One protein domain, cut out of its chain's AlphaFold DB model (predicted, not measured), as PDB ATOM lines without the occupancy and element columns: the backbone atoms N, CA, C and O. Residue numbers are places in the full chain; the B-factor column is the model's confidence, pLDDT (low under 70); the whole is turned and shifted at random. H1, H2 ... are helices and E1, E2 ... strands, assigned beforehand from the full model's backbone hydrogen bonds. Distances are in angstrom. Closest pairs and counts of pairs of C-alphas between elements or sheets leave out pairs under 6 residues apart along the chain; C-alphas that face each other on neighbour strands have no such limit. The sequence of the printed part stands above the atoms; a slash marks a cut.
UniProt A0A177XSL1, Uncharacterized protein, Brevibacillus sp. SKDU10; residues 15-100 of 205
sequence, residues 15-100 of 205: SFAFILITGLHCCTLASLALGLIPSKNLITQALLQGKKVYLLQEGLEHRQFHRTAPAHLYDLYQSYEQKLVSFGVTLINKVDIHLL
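Overview. This is residues 15 to 100 of the 205 residues of an uncharacterized protein of Brevibacillus sp. SKDU10 (UniProt A0A177XSL1). A small parallel sheet of three short strands, E1, E2 and E3, has H2 over one face, while the long helix H4 meets the sheet only with its residues 81 to 85 and runs out from it to the far end of the model. H1 packs steeply on H4, the short H3 only just reaches H4, and the short H5, apart from H1, only grazes the sheet; residues 67 to 72, of which 71 and 72 belong to H4, stick out. The printed part has 86 residues with five named helices and three named strands, in the order E1 H1 H2 E2 H3 H4 E3 H5; the sheet order is E1 E2 E3 and the class is mixed, helices and strands. The whole is compact, with a radius of gyration of the C-alphas of 13.0 A and spans of 41 by 31 by 17 A.

Along the chain. E1 is residues 18 to 21, 10.1 A long, beginning at C-alpha 18 (-25.813, 91.892, 11.174). H1 is residues 26 to 33, 10.5 A, and H2 residues 42 to 48, 9.9 A. E2 is residues 52 to 56, 13.3 A, and H3 residues 61 to 65. H4 is residues 71 to 86, 22.3 A, from C-alpha 71 (-46.490, 96.586, 37.073). E3 is residues 89 to 92, and H5 residues 96 to 99, ending at C-alpha 99 (-36.874, 90.165, 5.670).

Arrangement. E1 and E2 are parallel at 24 degrees, with N 21 and O 54 2.8 A apart, within hydrogen-bond range. E2 and E3 are parallel at 42 degrees, with N 90 and O 53 2.8 A apart. E1, H1, H2, E2 and E2, H3, H4, E3 are strand-helix-strand units, two parallel neighbour strands with helices between, each with a right-handed crossover. H2 is on the sheet at a height of 8.7 A, over E2 and slantwise to it at 44 degrees on the local plane; the closest C-alphas are those of Ala 46 and Val 53, 7.0 A. H4 only grazes the sheet. H1 touches H4, at its residues 77 to 84 alone, at a steep tilt of 42 degrees, the same way; the closest C-alphas are those of Ala 33 and Tyr 80, 5.3 A. H3 and H4 only just touch, with 3 pairs of C-alphas within 8 A, closest His 62 and Tyr 77, 6.9 A. H5 only grazes the sheet and is apart from H4. In H1, H2 and H4 each O i to N i+4 pair is within hydrogen-bond range; in H3 it is 0 of 1, with 2 of 2 O i to N i+3 pairs, and H5 is too short for an i+4 pair.

Size, cuts and confidence. The C-alphas farthest apart are those of Ser 15 and Pro 70, 41.7 A. The printed part has no cut, and no link is long. Mean pLDDT of the printed part is 92.1, and no printed residue is under 70.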
ATOM      1  N   SER A  15     -16.833  90.707  10.310       84.69
ATOM      2  CA  SER A  15     -17.132  89.601   9.386       84.69
ATOM      3  C   SER A  15     -18.630  89.337   9.190       84.69
ATOM      4  O   SER A  15     -19.006  88.602   8.278       84.69
ATOM      5  N   PHE A  16     -19.495  89.914  10.029       85.38
ATOM      6  CA  PHE A  16     -20.945  89.723   9.974       85.38
ATOM      7  C   PHE A  16     -21.645  90.957   9.389       85.38
ATOM      8  O   PHE A  16     -21.267  92.101   9.662       85.38
ATOM      9  N   ALA A  17     -22.693  90.729   8.593       86.06
ATOM     10  CA  ALA A  17     -23.541  91.799   8.061       86.06
ATOM     11  C   ALA A  17     -24.456  92.399   9.147       86.06
ATOM     12  O   ALA A  17     -24.647  93.613   9.202       86.06
ATOM     13  N   PHE A  18     -24.988  91.543  10.020       90.38
ATOM     14  CA  PHE A  18     -25.813  91.892  11.174       90.38
ATOM     15  C   PHE A  18     -25.694  90.814  12.261       90.38
ATOM     16  O   PHE A  18     -25.184  89.721  12.007       90.38
ATOM     17  N   ILE A  19     -26.195  91.115  13.457       91.88
ATOM     18  CA  ILE A  19     -26.388  90.158  14.555       91.88
ATOM     19  C   ILE A  19     -27.886  89.977  14.799       91.88
ATOM     20  O   ILE A  19     -28.639  90.945  14.735       91.88
ATOM     21  N   LEU A  20     -28.310  88.749  15.100       93.88
ATOM     22  CA  LEU A  20     -29.667  88.427  15.539       93.88
ATOM     23  C   LEU A  20     -29.623  87.817  16.944       93.88
ATOM     24  O   LEU A  20     -29.067  86.738  17.141       93.88
ATOM     25  N   ILE A  21     -30.222  88.504  17.914       93.56
ATOM     26  CA  ILE A  21     -30.423  88.021  19.280       93.56
ATOM     27  C   ILE A  21     -31.770  87.293  19.318       93.56
ATOM     28  O   ILE A  21     -32.827  87.913  19.203       93.56
ATOM     29  N   THR A  22     -31.737  85.967  19.458       92.50
ATOM     30  CA  THR A  22     -32.947  85.124  19.473       92.50
ATOM     31  C   THR A  22     -33.588  84.976  20.852       92.50
ATOM     32  O   THR A  22     -34.733  84.547  20.941       92.50
ATOM     33  N   GLY A  23     -32.863  85.324  21.917       91.25
ATOM     34  CA  GLY A  23     -33.327  85.273  23.299       91.25
ATOM     35  C   GLY A  23     -32.471  86.164  24.197       91.25
ATOM     36  O   GLY A  23     -31.258  86.256  23.996       91.25
ATOM     37  N   LEU A  24     -33.093  86.837  25.166       91.94
ATOM     38  CA  LEU A  24     -32.425  87.766  26.075       91.94
ATOM     39  C   LEU A  24     -33.059  87.712  27.473       91.94
ATOM     40  O   LEU A  24     -34.196  88.143  27.674       91.94
ATOM     41  N   HIS A  25     -32.297  87.194  28.440       91.50
ATOM     42  CA  HIS A  25     -32.704  87.129  29.845       91.50
ATOM     43  C   HIS A  25     -32.745  88.514  30.498       91.50
ATOM     44  O   HIS A  25     -31.939  89.389  30.176       91.50
ATOM     45  N   CYS A  26     -33.613  88.677  31.496       90.81
ATOM     46  CA  CYS A  26     -33.814  89.883  32.301       90.81
ATOM     47  C   CYS A  26     -32.500  90.492  32.823       90.81
ATOM     48  O   CYS A  26     -32.275  91.697  32.706       90.81
ATOM     49  N   CYS A  27     -31.595  89.654  33.341       92.75
ATOM     50  CA  CYS A  27     -30.282  90.078  33.837       92.75
ATOM     51  C   CYS A  27     -29.391  90.650  32.718       92.75
ATOM     52  O   CYS A  27     -28.768  91.700  32.884       92.75
ATOM     53  N   THR A  28     -29.359  90.003  31.550       91.75
ATOM     54  CA  THR A  28     -28.565  90.451  30.396       91.75
ATOM     55  C   THR A  28     -29.165  91.702  29.754       91.75
ATOM     56  O   THR A  28     -28.420  92.616  29.416       91.75
ATOM     57  N   LEU A  29     -30.496  91.784  29.655       94.81
ATOM     58  CA  LEU A  29     -31.243  92.967  29.215       94.81
ATOM     59  C   LEU A  29     -30.896  94.191  30.071       94.81
ATOM     60  O   LEU A  29     -30.446  95.201  29.534       94.81
ATOM     61  N   ALA A  30     -31.020  94.078  31.397       94.81
ATOM     62  CA  ALA A  30     -30.648  95.143  32.326       94.81
ATOM     63  C   ALA A  30     -29.157  95.510  32.212       94.81
ATOM     64  O   ALA A  30     -28.806  96.684  32.138       94.81
ATOM     65  N   SER A  31     -28.270  94.515  32.135       94.44
ATOM     66  CA  SER A  31     -26.820  94.751  32.097       94.44
ATOM     67  C   SER A  31     -26.331  95.353  30.770       94.44
ATOM     68  O   SER A  31     -25.362  96.110  30.779       94.44
ATOM     69  N   LEU A  32     -27.004  95.082  29.641       93.44
ATOM     70  CA  LEU A  32     -26.787  95.796  28.376       93.44
ATOM     71  C   LEU A  32     -27.317  97.235  28.483       93.44
ATOM     72  O   LEU A  32     -26.589  98.182  28.204       93.44
ATOM     73  N   ALA A  33     -28.565  97.406  28.937       96.12
ATOM     74  CA  ALA A  33     -29.247  98.700  29.027       96.12
ATOM     75  C   ALA A  33     -28.621  99.678  30.046       96.12
ATOM     76  O   ALA A  33     -28.879 100.881  29.988       96.12
ATOM     77  N   LEU A  34     -27.810  99.171  30.979       95.00
ATOM     78  CA  LEU A  34     -27.035  99.944  31.954       95.00
ATOM     79  C   LEU A  34     -25.534 100.040  31.610       95.00
ATOM     80  O   LEU A  34     -24.784 100.637  32.374       95.00
ATOM     81  N   GLY A  35     -25.079  99.460  30.491       91.56
ATOM     82  CA  GLY A  35     -23.670  99.508  30.072       91.56
ATOM     83  C   GLY A  35     -22.697  98.717  30.961       91.56
ATOM     84  O   GLY A  35     -21.495  98.961  30.918       91.56
ATOM     85  N   LEU A  36     -23.198  97.774  31.765       89.06
ATOM     86  CA  LEU A  36     -22.414  96.987  32.730       89.06
ATOM     87  C   LEU A  36     -21.706  95.775  32.096       89.06
ATOM     88  O   LEU A  36     -20.858  95.146  32.727       89.06
ATOM     89  N   ILE A  37     -22.062  95.418  30.860       83.62
ATOM     90  CA  ILE A  37     -21.461  94.292  30.135       83.62
ATOM     91  C   ILE A  37     -20.113  94.699  29.508       83.62
ATOM     92  O   ILE A  37     -20.047  95.737  28.846       83.62
ATOM     93  N   PRO A  38     -19.049  93.874  29.636       81.06
ATOM     94  CA  PRO A  38     -17.727  94.179  29.086       81.06
ATOM     95  C   PRO A  38     -17.737  94.525  27.594       81.06
ATOM     96  O   PRO A  38     -18.445  93.902  26.804       81.06
ATOM     97  N   SER A  39     -16.857  95.439  27.182       77.69
ATOM     98  CA  SER A  39     -16.692  95.861  25.779       77.69
ATOM     99  C   SER A  39     -16.300  94.729  24.818       77.69
ATOM    100  O   SER A  39     -16.589  94.824  23.631       77.69
ATOM    101  N   LYS A  40     -15.709  93.636  25.329       76.81
ATOM    102  CA  LYS A  40     -15.442  92.389  24.584       76.81
ATOM    103  C   LYS A  40     -16.696  91.542  24.293       76.81
ATOM    104  O   LYS A  40     -16.592  90.501  23.652       76.81
ATOM    105  N   ASN A  41     -17.875  91.916  24.792       87.81
ATOM    106  CA  ASN A  41     -19.114  91.215  24.464       87.81
ATOM    107  C   ASN A  41     -19.532  91.519  23.021       87.81
ATOM    108  O   ASN A  41     -19.584  92.679  22.622       87.81
ATOM    109  N   LEU A  42     -19.904  90.478  22.272       89.06
ATOM    110  CA  LEU A  42     -20.287  90.558  20.862       89.06
ATOM    111  C   LEU A  42     -21.369  91.618  20.568       89.06
ATOM    112  O   LEU A  42     -21.285  92.312  19.558       89.06
ATOM    113  N   ILE A  43     -22.370  91.757  21.446       91.12
ATOM    114  CA  ILE A  43     -23.480  92.707  21.284       91.12
ATOM    115  C   ILE A  43     -22.983  94.134  21.533       91.12
ATOM    116  O   ILE A  43     -23.187  95.010  20.694       91.12
ATOM    117  N   THR A  44     -22.272  94.360  22.641       91.56
ATOM    118  CA  THR A  44     -21.666  95.660  22.970       91.56
ATOM    119  C   THR A  44     -20.703  96.110  21.871       91.56
ATOM    120  O   THR A  44     -20.784  97.243  21.406       91.56
ATOM    121  N   GLN A  45     -19.840  95.211  21.391       91.44
ATOM    122  CA  GLN A  45     -18.908  95.481  20.300       91.44
ATOM    123  C   GLN A  45     -19.635  95.777  18.979       91.44
ATOM    124  O   GLN A  45     -19.202  96.662  18.249       91.44
ATOM    125  N   ALA A  46     -20.740  95.093  18.665       91.81
ATOM    126  CA  ALA A  46     -21.540  95.381  17.474       91.81
ATOM    127  C   ALA A  46     -22.190  96.766  17.514       91.81
ATOM    128  O   ALA A  46     -22.066  97.508  16.541       91.81
ATOM    129  N   LEU A  47     -22.796  97.145  18.643       92.38
ATOM    130  CA  LEU A  47     -23.380  98.477  18.828       92.38
ATOM    131  C   LEU A  47     -22.303  99.574  18.751       92.38
ATOM    132  O   LEU A  47     -22.448 100.523  17.985       92.38
ATOM    133  N   LEU A  48     -21.168  99.396  19.440       92.25
ATOM    134  CA  LEU A  48     -20.025 100.322  19.378       92.25
ATOM    135  C   LEU A  48     -19.383 100.418  17.981       92.25
ATOM    136  O   LEU A  48     -18.766 101.430  17.663       92.25
ATOM    137  N   GLN A  49     -19.516  99.385  17.145       91.56
ATOM    138  CA  GLN A  49     -19.030  99.365  15.760       91.56
ATOM    139  C   GLN A  49     -20.116  99.719  14.723       91.56
ATOM    140  O   GLN A  49     -19.891  99.530  13.527       91.56
ATOM    141  N   GLY A  50     -21.289 100.207  15.150       90.06
ATOM    142  CA  GLY A  50     -22.383 100.614  14.257       90.06
ATOM    143  C   GLY A  50     -22.987  99.473  13.425       90.06
ATOM    144  O   GLY A  50     -23.613  99.719  12.392       90.06
ATOM    145  N   LYS A  51     -22.784  98.215  13.831       91.69
ATOM    146  CA  LYS A  51     -23.369  97.045  13.167       91.69
ATOM    147  C   LYS A  51     -24.840  96.916  13.538       91.69
ATOM    148  O   LYS A  51     -25.233  97.150  14.677       91.69
ATOM    149  N   LYS A  52     -25.650  96.460  12.581       92.06
ATOM    150  CA  LYS A  52     -27.075  96.202  12.806       92.06
ATOM    151  C   LYS A  52     -27.253  95.039  13.778       92.06
ATOM    152  O   LYS A  52     -26.791  93.929  13.510       92.06
ATOM    153  N   VAL A  53     -27.932  95.301  14.890       95.25
ATOM    154  CA  VAL A  53     -28.315  94.299  15.888       95.25
ATOM    155  C   VAL A  53     -29.834  94.202  15.893       95.25
ATOM    156  O   VAL A  53     -30.520  95.175  16.196       95.25
ATOM    157  N   TYR A  54     -30.356  93.027  15.563       95.62
ATOM    158  CA  TYR A  54     -31.776  92.706  15.631       95.62
ATOM    159  C   TYR A  54     -32.059  91.872  16.883       95.62
ATOM    160  O   TYR A  54     -31.232  91.049  17.281       95.62
ATOM    161  N   LEU A  55     -33.227  92.056  17.489       95.56
ATOM    162  CA  LEU A  55     -33.664  91.344  18.691       95.56
ATOM    163  C   LEU A  55     -35.093  90.834  18.488       95.56
ATOM    164  O   LEU A  55     -35.987  91.617  18.168       95.56
ATOM    165  N   LEU A  56     -35.302  89.525  18.668       93.56
ATOM    166  CA  LEU A  56     -36.643  88.941  18.610       93.56
ATOM    167  C   LEU A  56     -37.492  89.424  19.785       93.56
ATOM    168  O   LEU A  56     -37.119  89.241  20.945       93.56
ATOM    169  N   GLN A  57     -38.667  89.965  19.473       92.50
ATOM    170  CA  GLN A  57     -39.675  90.354  20.454       92.50
ATOM    171  C   GLN A  57     -40.124  89.155  21.298       92.50
ATOM    172  O   GLN A  57     -40.260  89.270  22.511       92.50
ATOM    173  N   GLU A  58     -40.268  87.978  20.692       90.50
ATOM    174  CA  GLU A  58     -40.611  86.731  21.385       90.50
ATOM    175  C   GLU A  58     -39.432  86.123  22.169       90.50
ATOM    176  O   GLU A  58     -39.617  85.160  22.909       90.50
ATOM    177  N   GLY A  59     -38.220  86.669  22.013       89.31
ATOM    178  CA  GLY A  59     -37.020  86.254  22.745       89.31
ATOM    179  C   GLY A  59     -36.811  86.983  24.080       89.31
ATOM    180  O   GLY A  59     -35.904  86.630  24.834       89.31
ATOM    181  N   LEU A  60     -37.605  88.012  24.380       94.31
ATOM    182  CA  LEU A  60     -37.457  88.839  25.578       94.31
ATOM    183  C   LEU A  60     -38.151  88.197  26.786       94.31
ATOM    184  O   LEU A  60     -39.374  88.237  26.910       94.31
ATOM    185  N   GLU A  61     -37.351  87.638  27.700       92.81
ATOM    186  CA  GLU A  61     -37.810  86.792  28.817       92.81
ATOM    187  C   GLU A  61     -38.954  87.411  29.634       92.81
ATOM    188  O   GLU A  61     -39.928  86.729  29.943       92.81
ATOM    189  N   HIS A  62     -38.880  88.704  29.964       93.38
ATOM    190  CA  HIS A  62     -39.891  89.342  30.810       93.38
ATOM    191  C   HIS A  62     -41.285  89.421  30.168       93.38
ATOM    192  O   HIS A  62     -42.277  89.447  30.897       93.38
ATOM    193  N   ARG A  63     -41.395  89.405  28.830       93.31
ATOM    194  CA  ARG A  63     -42.685  89.521  28.129       93.31
ATOM    195  C   ARG A  63     -43.620  88.344  28.407       93.31
ATOM    196  O   ARG A  63     -44.834  88.532  28.432       93.31
ATOM    197  N   GLN A  64     -43.083  87.160  28.721       92.88
ATOM    198  CA  GLN A  64     -43.898  86.010  29.143       92.88
ATOM    199  C   GLN A  64     -44.634  86.260  30.476       92.88
ATOM    200  O   GLN A  64     -45.633  85.608  30.761       92.88
ATOM    201  N   PHE A  65     -44.172  87.232  31.275       92.81
ATOM    202  CA  PHE A  65     -44.736  87.588  32.577       92.81
ATOM    203  C   PHE A  65     -45.668  88.814  32.542       92.81
ATOM    204  O   PHE A  65     -46.069  89.285  33.603       92.81
ATOM    205  N   HIS A  66     -46.072  89.320  31.367       89.88
ATOM    206  CA  HIS A  66     -46.968  90.489  31.231       89.88
ATOM    207  C   HIS A  66     -48.247  90.394  32.091       89.88
ATOM    208  O   HIS A  66     -48.762  91.407  32.559       89.88
ATOM    209  N   ARG A  67     -48.783  89.186  32.315       93.44
ATOM    210  CA  ARG A  67     -50.002  88.967  33.121       93.44
ATOM    211  C   ARG A  67     -49.741  88.625  34.595       93.44
ATOM    212  O   ARG A  67     -50.699  88.431  35.334       93.44
ATOM    213  N   THR A  68     -48.481  88.498  35.017       95.38
ATOM    214  CA  THR A  68     -48.102  87.951  36.337       95.38
ATOM    215  C   THR A  68     -47.045  88.764  37.085       95.38
ATOM    216  O   THR A  68     -46.877  88.575  38.286       95.38
ATOM    217  N   ALA A  69     -46.300  89.638  36.406       92.06
ATOM    218  CA  ALA A  69     -45.319  90.519  37.030       92.06
ATOM    219  C   ALA A  69     -46.002  91.727  37.707       92.06
ATOM    220  O   ALA A  69     -46.983  92.249  37.176       92.06
ATOM    221  N   PRO A  70     -45.471  92.236  38.837       97.19
ATOM    222  CA  PRO A  70     -45.860  93.543  39.363       97.19
ATOM    223  C   PRO A  70     -45.589  94.643  38.328       97.19
ATOM    224  O   PRO A  70     -44.501  94.662  37.750       97.19
ATOM    225  N   ALA A  71     -46.535  95.571  38.135       95.31
ATOM    226  CA  ALA A  71     -46.490  96.586  37.073       95.31
ATOM    227  C   ALA A  71     -45.128  97.298  36.976       95.31
ATOM    228  O   ALA A  71     -44.427  97.130  35.985       95.31
ATOM    229  N   HIS A  72     -44.667  97.934  38.059       97.56
ATOM    230  CA  HIS A  72     -43.385  98.652  38.087       97.56
ATOM    231  C   HIS A  72     -42.150  97.790  37.769       97.56
ATOM    232  O   HIS A  72     -41.136  98.317  37.313       97.56
ATOM    233  N   LEU A  73     -42.203  96.472  38.001       96.12
ATOM    234  CA  LEU A  73     -41.122  95.562  37.615       96.12
ATOM    235  C   LEU A  73     -41.170  95.255  36.112       96.12
ATOM    236  O   LEU A  73     -40.121  95.148  35.480       96.12
ATOM    237  N   TYR A  74     -42.368  95.139  35.537       97.00
ATOM    238  CA  TYR A  74     -42.553  95.004  34.095       97.00
ATOM    239  C   TYR A  74     -42.149  96.295  33.363       97.00
ATOM    240  O   TYR A  74     -41.324  96.242  32.451       97.00
ATOM    241  N   ASP A  75     -42.616  97.454  33.844       97.50
ATOM    242  CA  ASP A  75     -42.254  98.791  33.355       97.50
ATOM    243  C   ASP A  75     -40.729  98.994  33.341       97.50
ATOM    244  O   ASP A  75     -40.167  99.528  32.382       97.50
ATOM    245  N   LEU A  76     -40.030  98.520  34.383       97.62
ATOM    246  CA  LEU A  76     -38.573  98.582  34.474       97.62
ATOM    247  C   LEU A  76     -37.894  97.805  33.335       97.62
ATOM    248  O   LEU A  76     -37.001  98.351  32.682       97.62
ATOM    249  N   TYR A  77     -38.319  96.569  33.058       97.50
ATOM    250  CA  TYR A  77     -37.757  95.782  31.954       97.50
ATOM    251  C   TYR A  77     -38.147  96.330  30.577       97.50
ATOM    252  O   TYR A  77     -37.293  96.381  29.690       97.50
ATOM    253  N   GLN A  78     -39.365  96.851  30.418       97.12
ATOM    254  CA  GLN A  78     -39.774  97.560  29.207       97.12
ATOM    255  C   GLN A  78     -38.925  98.829  28.993       97.12
ATOM    256  O   GLN A  78     -38.507  99.106  27.869       97.12
ATOM    257  N   SER A  79     -38.558  99.555  30.058       98.00
ATOM    258  CA  SER A  79     -37.621 100.687  29.971       98.00
ATOM    259  C   SER A  79     -36.219 100.260  29.515       98.00
ATOM    260  O   SER A  79     -35.548 101.000  28.793       98.00
ATOM    261  N   TYR A  80     -35.780  99.047  29.875       98.25
ATOM    262  CA  TYR A  80     -34.529  98.480  29.377       98.25
ATOM    263  C   TYR A  80     -34.620  98.083  27.897       98.25
ATOM    264  O   TYR A  80     -33.648  98.310  27.180       98.25
ATOM    265  N   GLU A  81     -35.768  97.596  27.396       96.31
ATOM    266  CA  GLU A  81     -35.968  97.431  25.943       96.31
ATOM    267  C   GLU A  81     -35.785  98.761  25.210       96.31
ATOM    268  O   GLU A  81     -35.012  98.838  24.256       96.31
ATOM    269  N   GLN A  82     -36.449  99.824  25.679       97.75
ATOM    270  CA  GLN A  82     -36.389 101.136  25.027       97.75
ATOM    271  C   GLN A  82     -34.975 101.730  25.046       97.75
ATOM    272  O   GLN A  82     -34.564 102.371  24.078       97.75
ATOM    273  N   LYS A  83     -34.178 101.456  26.090       97.56
ATOM    274  CA  LYS A  83     -32.748 101.797  26.090       97.56
ATOM    275  C   LYS A  83     -31.984 101.047  25.000       97.56
ATOM    276  O   LYS A  83     -31.255 101.695  24.256       97.56
ATOM    277  N   LEU A  84     -32.187  99.738  24.828       95.81
ATOM    278  CA  LEU A  84     -31.546  98.998  23.730       95.81
ATOM    279  C   LEU A  84     -31.959  99.532  22.351       95.81
ATOM    280  O   LEU A  84     -31.100  99.687  21.483       95.81
ATOM    281  N   VAL A  85     -33.235  99.884  22.167       96.62
ATOM    282  CA  VAL A  85     -33.719 100.537  20.939       96.62
ATOM    283  C   VAL A  85     -33.017 101.882  20.714       96.62
ATOM    284  O   VAL A  85     -32.519 102.128  19.617       96.62
ATOM    285  N   SER A  86     -32.859 102.712  21.754       96.38
ATOM    286  CA  SER A  86     -32.109 103.978  21.668       96.38
ATOM    287  C   SER A  86     -30.612 103.807  21.370       96.38
ATOM    288  O   SER A  86     -29.991 104.717  20.825       96.38
ATOM    289  N   PHE A  87     -30.034 102.637  21.669       95.12
ATOM    290  CA  PHE A  87     -28.656 102.281  21.308       95.12
ATOM    291  C   PHE A  87     -28.530 101.723  19.875       95.12
ATOM    292  O   PHE A  87     -27.417 101.459  19.427       95.12
ATOM    293  N   GLY A  88     -29.643 101.534  19.153       93.94
ATOM    294  CA  GLY A  88     -29.674 101.022  17.779       93.94
ATOM    295  C   GLY A  88     -30.079  99.550  17.626       93.94
ATOM    296  O   GLY A  88     -29.957  99.003  16.528       93.94
ATOM    297  N   VAL A  89     -30.572  98.886  18.681       96.06
ATOM    298  CA  VAL A  89     -31.144  97.532  18.557       96.06
ATOM    299  C   VAL A  89     -32.522  97.605  17.895       96.06
ATOM    300  O   VAL A  89     -33.433  98.263  18.388       96.06
ATOM    301  N   THR A  90     -32.707  96.885  16.791       95.56
ATOM    302  CA  THR A  90     -33.989  96.818  16.074       95.56
ATOM    303  C   THR A  90     -34.826  95.643  16.587       95.56
ATOM    304  O   THR A  90     -34.450  94.484  16.405       95.56
ATOM    305  N   LEU A  91     -35.970  95.927  17.214       94.69
ATOM    306  CA  LEU A  91     -36.948  94.902  17.598       94.69
ATOM    307  C   LEU A  91     -37.684  94.369  16.361       94.69
ATOM    308  O   LEU A  91     -38.181  95.145  15.549       94.69
ATOM    309  N   ILE A  92     -37.786  93.046  16.243       93.12
ATOM    310  CA  ILE A  92     -38.454  92.342  15.135       93.12
ATOM    311  C   ILE A  92     -39.278  91.164  15.661       93.12
ATOM    312  O   ILE A  92     -38.957  90.613  16.713       93.12
ATOM    313  N   ASN A  93     -40.310  90.741  14.933       90.75
ATOM    314  CA  ASN A  93     -41.040  89.518  15.271       90.75
ATOM    315  C   ASN A  93     -40.422  88.308  14.555       90.75
ATOM    316  O   ASN A  93     -39.728  88.434  13.542       90.75
ATOM    317  N   LYS A  94     -40.730  87.103  15.028       88.00
ATOM    318  CA  LYS A  94     -40.289  85.832  14.441       88.00
ATOM    319  C   LYS A  94     -40.761  85.639  12.998       88.00
ATOM    320  O   LYS A  94     -40.073  84.983  12.219       88.00
ATOM    321  N   VAL A  95     -41.905  86.220  12.631       85.62
ATOM    322  CA  VAL A  95     -42.388  86.238  11.238       85.62
ATOM    323  C   VAL A  95     -41.500  87.098  10.332       85.62
ATOM    324  O   VAL A  95     -41.271  86.731   9.182       85.62
ATOM    325  N   ASP A  96     -40.904  88.170  10.856       84.56
ATOM    326  CA  ASP A  96     -40.133  89.151  10.081       84.56
ATOM    327  C   ASP A  96     -38.677  88.721   9.829       84.56
ATOM    328  O   ASP A  96     -37.976  89.353   9.040       84.56
ATOM    329  N   ILE A  97     -38.213  87.616  10.434       86.94
ATOM    330  CA  ILE A  97     -36.842  87.086  10.267       86.94
ATOM    331  C   ILE A  97     -36.465  86.942   8.784       86.94
ATOM    332  O   ILE A  97     -35.317  87.178   8.410       86.94
ATOM    333  N   HIS A  98     -37.420  86.580   7.923       83.94
ATOM    334  CA  HIS A  98     -37.164  86.376   6.497       83.94
ATOM    335  C   HIS A  98     -36.907  87.675   5.703       83.94
ATOM    336  O   HIS A  98     -36.382  87.598   4.593       83.94
ATOM    337  N   LEU A  99     -37.202  88.856   6.261       83.06
ATOM    338  CA  LEU A  99     -36.874  90.165   5.670       83.06
ATOM    339  C   LEU A  99     -35.422  90.593   5.966       83.06
ATOM    340  O   LEU A  99     -34.901  91.507   5.323       83.06
ATOM    341  N   LEU A 100     -34.748  89.954   6.930       83.38
ATOM    342  CA  LEU A 100     -33.408  90.351   7.361       83.38
ATOM    343  C   LEU A 100     -32.376  90.212   6.235       83.38
ATOM    344  O   LEU A 100     -32.317  89.211   5.525       83.38
TER     345      LEU A 100